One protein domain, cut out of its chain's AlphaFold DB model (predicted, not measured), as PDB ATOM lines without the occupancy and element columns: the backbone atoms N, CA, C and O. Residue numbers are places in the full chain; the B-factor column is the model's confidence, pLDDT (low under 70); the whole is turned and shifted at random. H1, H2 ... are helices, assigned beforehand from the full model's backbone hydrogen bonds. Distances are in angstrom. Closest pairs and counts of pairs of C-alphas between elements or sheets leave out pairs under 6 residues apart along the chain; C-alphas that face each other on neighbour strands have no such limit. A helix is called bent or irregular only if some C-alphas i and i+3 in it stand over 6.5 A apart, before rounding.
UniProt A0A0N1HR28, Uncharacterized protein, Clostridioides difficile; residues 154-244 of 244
ATOM      1  N   PRO A 154       2.560  37.885  -9.592       86.56
ATOM      2  CA  PRO A 154       1.369  38.608  -9.177       86.56
ATOM      3  C   PRO A 154       0.186  37.642  -8.986       86.56
ATOM      4  O   PRO A 154       0.066  36.643  -9.699       86.56
ATOM      5  N   ASN A 155      -0.715  37.965  -8.050       72.12
ATOM      6  CA  ASN A 155      -1.813  37.096  -7.584       72.12
ATOM      7  C   ASN A 155      -2.808  36.629  -8.667       72.12
ATOM      8  O   ASN A 155      -3.653  35.791  -8.379       72.12
ATOM      9  N   ASN A 156      -2.735  37.173  -9.881       80.25
ATOM     10  CA  ASN A 156      -3.610  36.863 -11.008       80.25
ATOM     11  C   ASN A 156      -2.913  36.104 -12.154       80.25
ATOM     12  O   ASN A 156      -3.548  35.851 -13.170       80.25
ATOM     13  N   PHE A 157      -1.624  35.766 -12.039       90.56
ATOM     14  CA  PHE A 157      -0.867  35.122 -13.128       90.56
ATOM     15  C   PHE A 157      -0.775  33.605 -12.980       90.56
ATOM     16  O   PHE A 157      -0.588  32.886 -13.962       90.56
ATOM     17  N   ASP A 158      -0.886  33.113 -11.751       92.50
ATOM     18  CA  ASP A 158      -0.686  31.709 -11.422       92.50
ATOM     19  C   ASP A 158      -1.711  30.795 -12.106       92.50
ATOM     20  O   ASP A 158      -1.340  29.720 -12.573       92.50
ATOM     21  N   MET A 159      -2.969  31.237 -12.227       93.56
ATOM     22  CA  MET A 159      -4.026  30.493 -12.907       93.56
ATOM     23  C   MET A 159      -3.643  30.195 -14.359       93.56
ATOM     24  O   MET A 159      -3.671  29.041 -14.776       93.56
ATOM     25  N   PHE A 160      -3.211  31.214 -15.108       94.69
ATOM     26  CA  PHE A 160      -2.843  31.071 -16.518       94.69
ATOM     27  C   PHE A 160      -1.630  30.164 -16.709       94.69
ATOM     28  O   PHE A 160      -1.607  29.333 -17.615       94.69
ATOM     29  N   ILE A 161      -0.634  30.280 -15.827       95.00
ATOM     30  CA  ILE A 161       0.558  29.429 -15.869       95.00
ATOM     31  C   ILE A 161       0.173  27.976 -15.606       95.00
ATOM     32  O   ILE A 161       0.609  27.088 -16.336       95.00
ATOM     33  N   LEU A 162      -0.673  27.725 -14.604       95.06
ATOM     34  CA  LEU A 162      -1.125  26.377 -14.278       95.06
ATOM     35  C   LEU A 162      -1.983  25.772 -15.389       95.06
ATOM     36  O   LEU A 162      -1.745  24.620 -15.739       95.06
ATOM     37  N   ILE A 163      -2.918  26.531 -15.969       94.75
ATOM     38  CA  ILE A 163      -3.734  26.090 -17.113       94.75
ATOM     39  C   ILE A 163      -2.829  25.696 -18.276       94.75
ATOM     40  O   ILE A 163      -2.922  24.578 -18.786       94.75
ATOM     41  N   PHE A 164      -1.901  26.580 -18.647       95.81
ATOM     42  CA  PHE A 164      -1.005  26.319 -19.761       95.81
ATOM     43  C   PHE A 164      -0.111  25.113 -19.475       95.81
ATOM     44  O   PHE A 164      -0.043  24.194 -20.281       95.81
ATOM     45  N   TYR A 165       0.518  25.032 -18.306       95.44
ATOM     46  CA  TYR A 165       1.437  23.936 -18.000       95.44
ATOM     47  C   TYR A 165       0.704  22.600 -17.906       95.44
ATOM     48  O   TYR A 165       1.168  21.605 -18.462       95.44
ATOM     49  N   TYR A 166      -0.461  22.580 -17.259       95.56
ATOM     50  CA  TYR A 166      -1.294  21.389 -17.182       95.56
ATOM     51  C   TYR A 166      -1.741  20.921 -18.569       95.56
ATOM     52  O   TYR A 166      -1.684  19.723 -18.851       95.56
ATOM     53  N   SER A 167      -2.076  21.856 -19.468       94.62
ATOM     54  CA  SER A 167      -2.413  21.525 -20.855       94.62
ATOM     55  C   SER A 167      -1.268  20.810 -21.579       94.62
ATOM     56  O   SER A 167      -1.485  19.795 -22.243       94.62
ATOM     57  N   GLN A 168      -0.030  21.277 -21.394       94.38
ATOM     58  CA  GLN A 168       1.140  20.677 -22.036       94.38
ATOM     59  C   GLN A 168       1.441  19.289 -21.465       94.38
ATOM     60  O   GLN A 168       1.725  18.364 -22.227       94.38
ATOM     61  N   ILE A 169       1.301  19.119 -20.146       93.75
ATOM     62  CA  ILE A 169       1.456  17.817 -19.483       93.75
ATOM     63  C   ILE A 169       0.435  16.814 -20.037       93.75
ATOM     64  O   ILE A 169       0.820  15.714 -20.436       93.75
ATOM     65  N   LEU A 170      -0.843  17.193 -20.121       92.69
ATOM     66  CA  LEU A 170      -1.902  16.334 -20.661       92.69
ATOM     67  C   LEU A 170      -1.682  15.991 -22.135       92.69
ATOM     68  O   LEU A 170      -1.822  14.829 -22.521       92.69
ATOM     69  N   CYS A 171      -1.307  16.971 -22.960       91.75
ATOM     70  CA  CYS A 171      -0.991  16.726 -24.367       91.75
ATOM     71  C   CYS A 171       0.151  15.713 -24.502       91.75
ATOM     72  O   CYS A 171       0.067  14.804 -25.325       91.75
ATOM     73  N   HIS A 172       1.188  15.829 -23.669       89.50
ATOM     74  CA  HIS A 172       2.312  14.899 -23.675       89.50
ATOM     75  C   HIS A 172       1.897  13.491 -23.221       89.50
ATOM     76  O   HIS A 172       2.230  12.512 -23.887       89.50
ATOM     77  N   GLN A 173       1.092  13.380 -22.159       89.62
ATOM     78  CA  GLN A 173       0.545  12.103 -21.677       89.62
ATOM     79  C   GLN A 173      -0.358  11.410 -22.712       89.62
ATOM     80  O   GLN A 173      -0.347  10.185 -22.809       89.62
ATOM     81  N   LYS A 174      -1.115  12.177 -23.509       89.31
ATOM     82  CA  LYS A 174      -1.984  11.659 -24.583       89.31
ATOM     83  C   LYS A 174      -1.272  11.486 -25.935       89.31
ATOM     84  O   LYS A 174      -1.904  11.064 -26.899       89.31
ATOM     85  N   GLY A 175       0.017  11.821 -26.039       86.50
ATOM     86  CA  GLY A 175       0.785  11.736 -27.288       86.50
ATOM     87  C   GLY A 175       0.450  12.810 -28.338       86.50
ATOM     88  O   GLY A 175       0.849  12.685 -29.494       86.50
ATOM     89  N   ILE A 176      -0.245  13.888 -27.962       87.19
ATOM     90  CA  ILE A 176      -0.657  15.003 -28.838       87.19
ATOM     91  C   ILE A 176       0.445  16.079 -28.872       87.19
ATOM     92  O   ILE A 176       0.233  17.239 -28.528       87.19
ATOM     93  N   ILE A 177       1.664  15.702 -29.260       82.94
ATOM     94  CA  ILE A 177       2.835  16.596 -29.163       82.94
ATOM     95  C   ILE A 177       2.786  17.705 -30.226       82.94
ATOM     96  O   ILE A 177       3.071  18.862 -29.940       82.94
ATOM     97  N   SER A 178       2.374  17.385 -31.457       81.56
ATOM     98  CA  SER A 178       2.419  18.327 -32.587       81.56
ATOM     99  C   SER A 178       1.491  19.537 -32.450       81.56
ATOM    100  O   SER A 178       1.720  20.541 -33.114       81.56
ATOM    101  N   LYS A 179       0.440  19.437 -31.626       86.81
ATOM    102  CA  LYS A 179      -0.574  20.488 -31.427       86.81
ATOM    103  C   LYS A 179      -0.651  20.984 -29.981       86.81
ATOM    104  O   LYS A 179      -1.591  21.689 -29.633       86.81
ATOM    105  N   SER A 180       0.305  20.609 -29.126       87.75
ATOM    106  CA  SER A 180       0.219  20.914 -27.694       87.75
ATOM    107  C   SER A 180       0.210  22.421 -27.434       87.75
ATOM    108  O   SER A 180      -0.616  22.908 -26.668       87.75
ATOM    109  N   LEU A 181       1.073  23.172 -28.125       88.19
ATOM    110  CA  LEU A 181       1.157  24.628 -27.998       88.19
ATOM    111  C   LEU A 181      -0.107  25.335 -28.492       88.19
ATOM    112  O   LEU A 181      -0.591  26.223 -27.803       88.19
ATOM    113  N   GLU A 182      -0.640  24.920 -29.644       88.50
ATOM    114  CA  GLU A 182      -1.885  25.454 -30.218       88.50
ATOM    115  C   GLU A 182      -3.040  25.274 -29.226       88.50
ATOM    116  O   GLU A 182      -3.601  26.261 -28.766       88.50
ATOM    117  N   LYS A 183      -3.264  24.041 -28.745       89.44
ATOM    118  CA  LYS A 183      -4.284  23.752 -27.723       89.44
ATOM    119  C   LYS A 183      -4.090  24.558 -26.437       89.44
ATOM    120  O   LYS A 183      -5.058  24.964 -25.803       89.44
ATOM    121  N   GLY A 184      -2.839  24.757 -26.020       90.75
ATOM    122  CA  GLY A 184      -2.523  25.564 -24.847       90.75
ATOM    123  C   GLY A 184      -2.885  27.037 -25.036       90.75
ATOM    124  O   GLY A 184      -3.356  27.664 -24.091       90.75
ATOM    125  N   PHE A 185      -2.677  27.590 -26.232       92.19
ATOM    126  CA  PHE A 185      -3.050  28.968 -26.549       92.19
ATOM    127  C   PHE A 185      -4.561  29.140 -26.679       92.19
ATOM    128  O   PHE A 185      -5.082  30.081 -26.086       92.19
ATOM    129  N   ASP A 186      -5.251  28.207 -27.335       90.50
ATOM    130  CA  ASP A 186      -6.718  28.217 -27.434       90.50
ATOM    131  C   ASP A 186      -7.360  28.227 -26.038       90.50
ATOM    132  O   ASP A 186      -8.271  29.001 -25.751       90.50
ATOM    133  N   LEU A 187      -6.820  27.414 -25.120       92.44
ATOM    134  CA  LEU A 187      -7.249  27.401 -23.724       92.44
ATOM    135  C   LEU A 187      -6.984  28.737 -23.030       92.44
ATOM    136  O   LEU A 187      -7.832  29.210 -22.289       92.44
ATOM    137  N   LEU A 188      -5.823  29.363 -23.232       92.88
ATOM    138  CA  LEU A 188      -5.546  30.668 -22.626       92.88
ATOM    139  C   LEU A 188      -6.513  31.751 -23.119       92.88
ATOM    140  O   LEU A 188      -6.943  32.574 -22.310       92.88
ATOM    141  N   GLU A 189      -6.876  31.729 -24.401       90.69
ATOM    142  CA  GLU A 189      -7.860  32.642 -24.987       90.69
ATOM    143  C   GLU A 189      -9.254  32.456 -24.360       90.69
ATOM    144  O   GLU A 189      -9.906  33.448 -24.029       90.69
ATOM    145  N   GLU A 190      -9.664  31.215 -24.064       91.12
ATOM    146  CA  GLU A 190     -10.920  30.911 -23.352       91.12
ATOM    147  C   GLU A 190     -10.981  31.548 -21.947       91.12
ATOM    148  O   GLU A 190     -12.055  31.908 -21.466       91.12
ATOM    149  N   PHE A 191      -9.826  31.757 -21.305       89.69
ATOM    150  CA  PHE A 191      -9.709  32.452 -20.016       89.69
ATOM    151  C   PHE A 191      -9.334  33.940 -20.153       89.69
ATOM    152  O   PHE A 191      -8.836  34.534 -19.197       89.69
ATOM    153  N   GLU A 192      -9.554  34.550 -21.320       89.62
ATOM    154  CA  GLU A 192      -9.263  35.965 -21.610       89.62
ATOM    155  C   GLU A 192      -7.762  36.338 -21.532       89.62
ATOM    156  O   GLU A 192      -7.389  37.510 -21.417       89.62
ATOM    157  N   CYS A 193      -6.860  35.354 -21.627       89.88
ATOM    158  CA  CYS A 193      -5.410  35.559 -21.658       89.88
ATOM    159  C   CYS A 193      -4.900  35.631 -23.102       89.88
ATOM    160  O   CYS A 193      -4.314  34.693 -23.642       89.88
ATOM    161  N   ASN A 194      -5.118  36.789 -23.723       89.31
ATOM    162  CA  ASN A 194      -4.816  37.008 -25.136       89.31
ATOM    163  C   ASN A 194      -3.340  37.327 -25.406       89.31
ATOM    164  O   ASN A 194      -2.625  37.883 -24.560       89.31
ATOM    165  N   ILE A 195      -2.903  37.056 -26.638       86.06
ATOM    166  CA  ILE A 195      -1.587  37.466 -27.143       86.06
ATOM    167  C   ILE A 195      -1.430  38.988 -26.999       86.06
ATOM    168  O   ILE A 195      -2.330  39.760 -27.315       86.06
ATOM    169  N   GLY A 196      -0.267  39.423 -26.511       83.69
ATOM    170  CA  GLY A 196       0.036  40.837 -26.261       83.69
ATOM    171  C   GLY A 196      -0.299  41.310 -24.844       83.69
ATOM    172  O   GLY A 196       0.113  42.404 -24.458       83.69
ATOM    173  N   THR A 197      -0.967  40.486 -24.033       87.06
ATOM    174  CA  THR A 197      -1.145  40.780 -22.608       87.06
ATOM    175  C   THR A 197       0.137  40.480 -21.806       87.06
ATOM    176  O   THR A 197       0.919  39.581 -22.162       87.06
ATOM    177  N   PRO A 198       0.386  41.196 -20.691       88.25
ATOM    178  CA  PRO A 198       1.470  40.858 -19.768       88.25
ATOM    179  C   PRO A 198       1.378  39.416 -19.250       88.25
ATOM    180  O   PRO A 198       2.399  38.740 -19.126       88.25
ATOM    181  N   GLN A 199       0.158  38.933 -18.997       90.50
ATOM    182  CA  GLN A 199      -0.149  37.573 -18.555       90.50
ATOM    183  C   GLN A 199       0.376  36.551 -19.555       90.50
ATOM    184  O   GLN A 199       1.181  35.695 -19.186       90.50
ATOM    185  N   PHE A 200       0.012  36.705 -20.828       90.69
ATOM    186  CA  PHE A 200       0.473  35.823 -21.893       90.69
ATOM    187  C   PHE A 200       2.001  35.813 -22.002       90.69
ATOM    188  O   PHE A 200       2.619  34.753 -22.089       90.69
ATOM    189  N   THR A 201       2.631  36.987 -21.922       89.94
ATOM    190  CA  THR A 201       4.095  37.117 -22.011       89.94
ATOM    191  C   THR A 201       4.802  36.356 -20.887       89.94
ATOM    192  O   THR A 201       5.791  35.662 -21.130       89.94
ATOM    193  N   VAL A 202       4.287  36.441 -19.657       92.31
ATOM    194  CA  VAL A 202       4.840  35.711 -18.506       92.31
ATOM    195  C   VAL A 202       4.593  34.207 -18.629       92.31
ATOM    196  O   VAL A 202       5.504  33.423 -18.355       92.31
ATOM    197  N   VAL A 203       3.405  33.784 -19.067       92.75
ATOM    198  CA  VAL A 203       3.086  32.361 -19.278       92.75
ATOM    199  C   VAL A 203       4.009  31.756 -20.332       92.75
ATOM    200  O   VAL A 203       4.680  30.762 -20.065       92.75
ATOM    201  N   TYR A 204       4.120  32.392 -21.497       89.31
ATOM    202  CA  TYR A 204       4.961  31.905 -22.585       89.31
ATOM    203  C   TYR A 204       6.455  31.944 -22.228       89.31
ATOM    204  O   TYR A 204       7.182  30.973 -22.450       89.31
ATOM    205  N   GLY A 205       6.913  33.042 -21.618       89.00
ATOM    206  CA  GLY A 205       8.303  33.197 -21.194       89.00
ATOM    207  C   GLY A 205       8.708  32.186 -20.122       89.00
ATOM    208  O   GLY A 205       9.775  31.581 -20.216       89.00
ATOM    209  N   SER A 206       7.843  31.950 -19.133       92.25
ATOM    210  CA  SER A 206       8.085  30.908 -18.132       92.25
ATOM    211  C   SER A 206       8.056  29.520 -18.767       92.25
ATOM    212  O   SER A 206       8.978  28.739 -18.524       92.25
ATOM    213  N   TYR A 207       7.103  29.233 -19.660       92.06
ATOM    214  CA  TYR A 207       7.060  27.945 -20.344       92.06
ATOM    215  C   TYR A 207       8.365  27.650 -21.081       92.06
ATOM    216  O   TYR A 207       8.890  26.557 -20.938       92.06
ATOM    217  N   ALA A 208       8.960  28.616 -21.787       86.62
ATOM    218  CA  ALA A 208      10.239  28.408 -22.468       86.62
ATOM    219  C   ALA A 208      11.369  27.938 -21.524       86.62
ATOM    220  O   ALA A 208      12.214  27.138 -21.924       86.62
ATOM    221  N   VAL A 209      11.358  28.385 -20.262       88.12
ATOM    222  CA  VAL A 209      12.332  27.982 -19.232       88.12
ATOM    223  C   VAL A 209      12.054  26.569 -18.712       88.12
ATOM    224  O   VAL A 209      12.987  25.792 -18.498       88.12
ATOM    225  N   PHE A 210      10.781  26.224 -18.506       90.44
ATOM    226  CA  PHE A 210      10.370  24.948 -17.906       90.44
ATOM    227  C   PHE A 210       9.978  23.872 -18.934       90.44
ATOM    228  O   PHE A 210       9.766  22.719 -18.566       90.44
ATOM    229  N   LYS A 211       9.943  24.190 -20.226       88.19
ATOM    230  CA  LYS A 211       9.587  23.266 -21.310       88.19
ATOM    231  C   LYS A 211      10.381  21.953 -21.263       88.19
ATOM    232  O   LYS A 211       9.743  20.903 -21.291       88.19
ATOM    233  N   PRO A 212      11.727  21.957 -21.112       85.50
ATOM    234  CA  PRO A 212      12.498  20.715 -21.134       85.50
ATOM    235  C   PRO A 212      12.106  19.732 -20.029       85.50
ATOM    236  O   PRO A 212      12.217  18.527 -20.224       85.50
ATOM    237  N   ILE A 213      11.664  20.237 -18.870       87.75
ATOM    238  CA  ILE A 213      11.220  19.398 -17.756       87.75
ATOM    239  C   ILE A 213       9.753  18.995 -17.922       87.75
ATOM    240  O   ILE A 213       9.431  17.827 -17.723       87.75
ATOM    241  N   ILE A 214       8.878  19.907 -18.355       87.31
ATOM    242  CA  ILE A 214       7.453  19.617 -18.571       87.31
ATOM    243  C   ILE A 214       7.270  18.497 -19.603       87.31
ATOM    244  O   ILE A 214       6.498  17.567 -19.370       87.31
ATOM    245  N   GLU A 215       8.049  18.533 -20.687       83.56
ATOM    246  CA  GLU A 215       8.023  17.546 -21.776       83.56
ATOM    247  C   GLU A 215       8.859  16.286 -21.487       83.56
ATOM    248  O   GLU A 215       8.917  15.385 -22.317       83.56
ATOM    249  N   SER A 216       9.522  16.189 -20.328       81.44
ATOM    250  CA  SER A 216      10.358  15.023 -19.989       81.44
ATOM    251  C   SER A 216       9.577  13.814 -19.456       81.44
ATOM    252  O   SER A 216      10.182  12.780 -19.168       81.44
ATOM    253  N   GLY A 217       8.249  13.922 -19.332       73.31
ATOM    254  CA  GLY A 217       7.378  12.875 -18.789       73.31
ATOM    255  C   GLY A 217       7.140  13.014 -17.282       73.31
ATOM    256  O   GLY A 217       7.001  14.124 -16.768       73.31
ATOM    257  N   GLU A 218       7.044  11.896 -16.560       75.50
ATOM    258  CA  GLU A 218       6.775  11.895 -15.114       75.50
ATOM    259  C   GLU A 218       7.928  12.524 -14.325       75.50
ATOM    260  O   GLU A 218       9.070  12.059 -14.349       75.50
ATOM    261  N   ASN A 219       7.630  13.607 -13.611       84.69
ATOM    262  CA  ASN A 219       8.593  14.282 -12.758       84.69
ATOM    263  C   ASN A 219       7.886  15.069 -11.647       84.69
ATOM    264  O   ASN A 219       6.715  15.430 -11.753       84.69
ATOM    265  N   LYS A 220       8.648  15.412 -10.604       89.31
ATOM    266  CA  LYS A 220       8.136  16.099  -9.409       89.31
ATOM    267  C   LYS A 220       7.495  17.460  -9.695       89.31
ATOM    268  O   LYS A 220       6.655  17.898  -8.912       89.31
ATOM    269  N   LEU A 221       7.917  18.160 -10.753       90.06
ATOM    270  CA  LEU A 221       7.302  19.428 -11.142       90.06
ATOM    271  C   LEU A 221       5.937  19.183 -11.791       90.06
ATOM    272  O   LEU A 221       4.979  19.859 -11.425       90.06
ATOM    273  N   ASN A 222       5.825  18.189 -12.670       92.94
ATOM    274  CA  ASN A 222       4.548  17.804 -13.266       92.94
ATOM    275  C   ASN A 222       3.545  17.367 -12.187       92.94
ATOM    276  O   ASN A 222       2.434  17.894 -12.150       92.94
ATOM    277  N   ASP A 223       3.962  16.524 -11.236       92.81
ATOM    278  CA  ASP A 223       3.118  16.121 -10.100       92.81
ATOM    279  C   ASP A 223       2.656  17.328  -9.273       92.81
ATOM    280  O   ASP A 223       1.498  17.420  -8.858       92.81
ATOM    281  N   TYR A 224       3.562  18.285  -9.051       93.75
ATOM    282  CA  TYR A 224       3.258  19.516  -8.331       93.75
ATOM    283  C   TYR A 224       2.225  20.376  -9.066       93.75
ATOM    284  O   TYR A 224       1.275  20.843  -8.439       93.75
ATOM    285  N   ILE A 225       2.377  20.563 -10.379       94.62
ATOM    286  CA  ILE A 225       1.448  21.340 -11.213       94.62
ATOM    287  C   ILE A 225       0.063  20.686 -11.222       94.62
ATOM    288  O   ILE A 225      -0.928  21.371 -10.962       94.62
ATOM    289  N   ILE A 226      -0.005  19.368 -11.451       94.44
ATOM    290  CA  ILE A 226      -1.260  18.600 -11.473       94.44
ATOM    291  C   ILE A 226      -1.986  18.720 -10.130       94.44
ATOM    292  O   ILE A 226      -3.181  19.015 -10.085       94.44
ATOM    293  N   LYS A 227      -1.265  18.525  -9.021       95.62
ATOM    294  CA  LYS A 227      -1.840  18.657  -7.680       95.62
ATOM    295  C   LYS A 227      -2.366  20.072  -7.441       95.62
ATOM    296  O   LYS A 227      -3.463  20.254  -6.923       95.62
ATOM    297  N   LYS A 228      -1.600  21.080  -7.848       94.50
ATOM    298  CA  LYS A 228      -1.914  22.476  -7.563       94.50
ATOM    299  C   LYS A 228      -3.107  23.002  -8.356       94.50
ATOM    300  O   LYS A 228      -3.929  23.717  -7.785       94.50
ATOM    301  N   ILE A 229      -3.232  22.649  -9.637       94.50
ATOM    302  CA  ILE A 229      -4.407  23.041 -10.427       94.50
ATOM    303  C   ILE A 229      -5.674  22.356  -9.900       94.50
ATOM    304  O   ILE A 229      -6.717  22.998  -9.819       94.50
ATOM    305  N   LEU A 230      -5.568  21.100  -9.448       93.62
ATOM    306  CA  LEU A 230      -6.673  20.378  -8.815       93.62
ATOM    307  C   LEU A 230      -7.134  21.049  -7.510       93.62
ATOM    308  O   LEU A 230      -8.333  21.150  -7.272       93.62
ATOM    309  N   GLU A 231      -6.195  21.507  -6.680       94.38
ATOM    310  CA  GLU A 231      -6.496  22.138  -5.389       94.38
ATOM    311  C   GLU A 231      -7.020  23.572  -5.528       94.38
ATOM    312  O   GLU A 231      -7.934  23.962  -4.803       94.38
ATOM    313  N   LYS A 232      -6.438  24.372  -6.432       94.12
ATOM    314  CA  LYS A 232      -6.703  25.817  -6.502       94.12
ATOM    315  C   LYS A 232      -7.725  26.206  -7.572       94.12
ATOM    316  O   LYS A 232      -8.470  27.160  -7.365       94.12
ATOM    317  N   TYR A 233      -7.778  25.476  -8.687       94.38
ATOM    318  CA  TYR A 233      -8.591  25.821  -9.859       94.38
ATOM    319  C   TYR A 233      -9.309  24.591 -10.452       94.38
ATOM    320  O   TYR A 233      -9.102  24.253 -11.623       94.38
ATOM    321  N   PRO A 234     -10.180  23.912  -9.679       92.88
ATOM    322  CA  PRO A 234     -10.828  22.674 -10.114       92.88
ATOM    323  C   PRO A 234     -11.715  22.855 -11.353       92.88
ATOM    324  O   PRO A 234     -11.777  21.956 -12.188       92.88
ATOM    325  N   GLU A 235     -12.365  24.010 -11.513       92.44
ATOM    326  CA  GLU A 235     -13.176  24.295 -12.705       92.44
ATOM    327  C   GLU A 235     -12.306  24.490 -13.951       92.44
ATOM    328  O   GLU A 235     -12.596  23.911 -14.993       92.44
ATOM    329  N   ALA A 236     -11.177  25.198 -13.830       91.06
ATOM    330  CA  ALA A 236     -10.240  25.346 -14.941       91.06
ATOM    331  C   ALA A 236      -9.658  23.992 -15.365       91.06
ATOM    332  O   ALA A 236      -9.552  23.705 -16.553       91.06
ATOM    333  N   LYS A 237      -9.357  23.112 -14.400       94.31
ATOM    334  CA  LYS A 237      -8.918  21.743 -14.690       94.31
ATOM    335  C   LYS A 237      -9.936  20.990 -15.555       94.31
ATOM    336  O   LYS A 237      -9.533  20.371 -16.533       94.31
ATOM    337  N   LYS A 238     -11.234  21.056 -15.224       92.81
ATOM    338  CA  LYS A 238     -12.291  20.385 -16.005       92.81
ATOM    339  C   LYS A 238     -12.337  20.886 -17.448       92.81
ATOM    340  O   LYS A 238     -12.445  20.065 -18.351       92.81
ATOM    341  N   VAL A 239     -12.219  22.201 -17.649       91.88
ATOM    342  CA  VAL A 239     -12.175  22.821 -18.986       91.88
ATOM    343  C   VAL A 239     -10.972  22.307 -19.781       91.88
ATOM    344  O   VAL A 239     -11.107  21.896 -20.935       91.88
ATOM    345  N   VAL A 240      -9.795  22.250 -19.155       92.44
ATOM    346  CA  VAL A 240      -8.588  21.707 -19.796       92.44
ATOM    347  C   VAL A 240      -8.765  20.221 -20.141       92.44
ATOM    348  O   VAL A 240      -8.442  19.813 -21.256       92.44
ATOM    349  N   ASP A 241      -9.324  19.417 -19.231       91.94
ATOM    350  CA  ASP A 241      -9.578  17.988 -19.459       91.94
ATOM    351  C   ASP A 241     -10.543  17.735 -20.629       91.94
ATOM    352  O   ASP A 241     -10.369  16.753 -21.353       91.94
ATOM    353  N   SER A 242     -11.556  18.593 -20.814       90.81
ATOM    354  CA  SER A 242     -12.540  18.457 -21.896       90.81
ATOM    355  C   SER A 242     -12.019  18.875 -23.271       90.81
ATOM    356  O   SER A 242     -12.506  18.364 -24.277       90.81
ATOM    357  N   ASN A 243     -11.043  19.783 -23.325       88.75
ATOM    358  CA  ASN A 243     -10.530  20.354 -24.576       88.75
ATOM    359  C   ASN A 243      -9.282  19.625 -25.126       88.75
ATOM    360  O   ASN A 243      -8.917  19.769 -26.304       88.75
ATOM    361  N   ILE A 244      -8.607  18.816 -24.303       86.19
ATOM    362  CA  ILE A 244      -7.372  18.104 -24.684       86.19
ATOM    363  C   ILE A 244      -7.637  16.663 -25.057       86.19
ATOM    364  O   ILE A 244      -7.236  16.297 -26.186       86.19
TER     365      ILE A 244
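AT A GLANCE: This is residues 154 to 244 of the 244 residues of an uncharacterized protein of Clostridioides difficile (UniProt A0A0N1HR28). One helix, H1, runs through the middle of a rounded body, and four other helices, H2, H3, H4 and H5, pack round it, mostly crossing it. The printed part has 91 residues with five named helices, in the order H1 to H5, and no named strand; the class is all helix. The whole is compact, with a radius of gyration of the C-alphas of 11.9 A and spans of 30 by 27 by 25 A.

HOW THE PARTS SIT: Begin with H1, residues 158 to 173, the hub, which touches four helices. H2, residues 180 to 190, forms a helical hairpin with it: C-alphas 164 and 184 are closest, 5.4 A apart, and the lines run opposite ways at a shallow tilt of 34.9 degrees, only just short of steep. H3, residues 198 to 214, touches H1 at Ile 161 and Val 203, their closest C-alphas at 5.2 A. H4, residues 220 to 232, touches H1 at a steep tilt of 54 degrees, with C-alphas 162 and 229 closest at 6.1 A. H5, residues 234 to 243, touches residues 163 to 170 of H1 alone; C-alphas 167 and 240 are closest at 6.3 A. H2 and H4 are apart, as are H3 and H5. Every O i to N i+4 pair is within hydrogen-bond range in H1, H2, H4 and H5, and 10 of 13 are in H3.

IN THESE COORDINATES: Find C-alpha 158 at (-0.686, 31.709, -11.422); from there H1 runs 22.2 A. H2 measures 15.6 A. H3, 22.1 A, is irregular, with C-alphas 209 and 212 7.5 A apart and a kink of 45 degrees near residue 208. H4 measures 18.0 A, and H5 runs 14.6 A to C-alpha 243 at (-10.530, 20.354, -24.576).

THE WHOLE: Look for the two farthest C-alphas at Pro 154 and Gly 175, 32.4 A apart. The printed part has no cut and no long link, and no printed residue is under 70 in pLDDT.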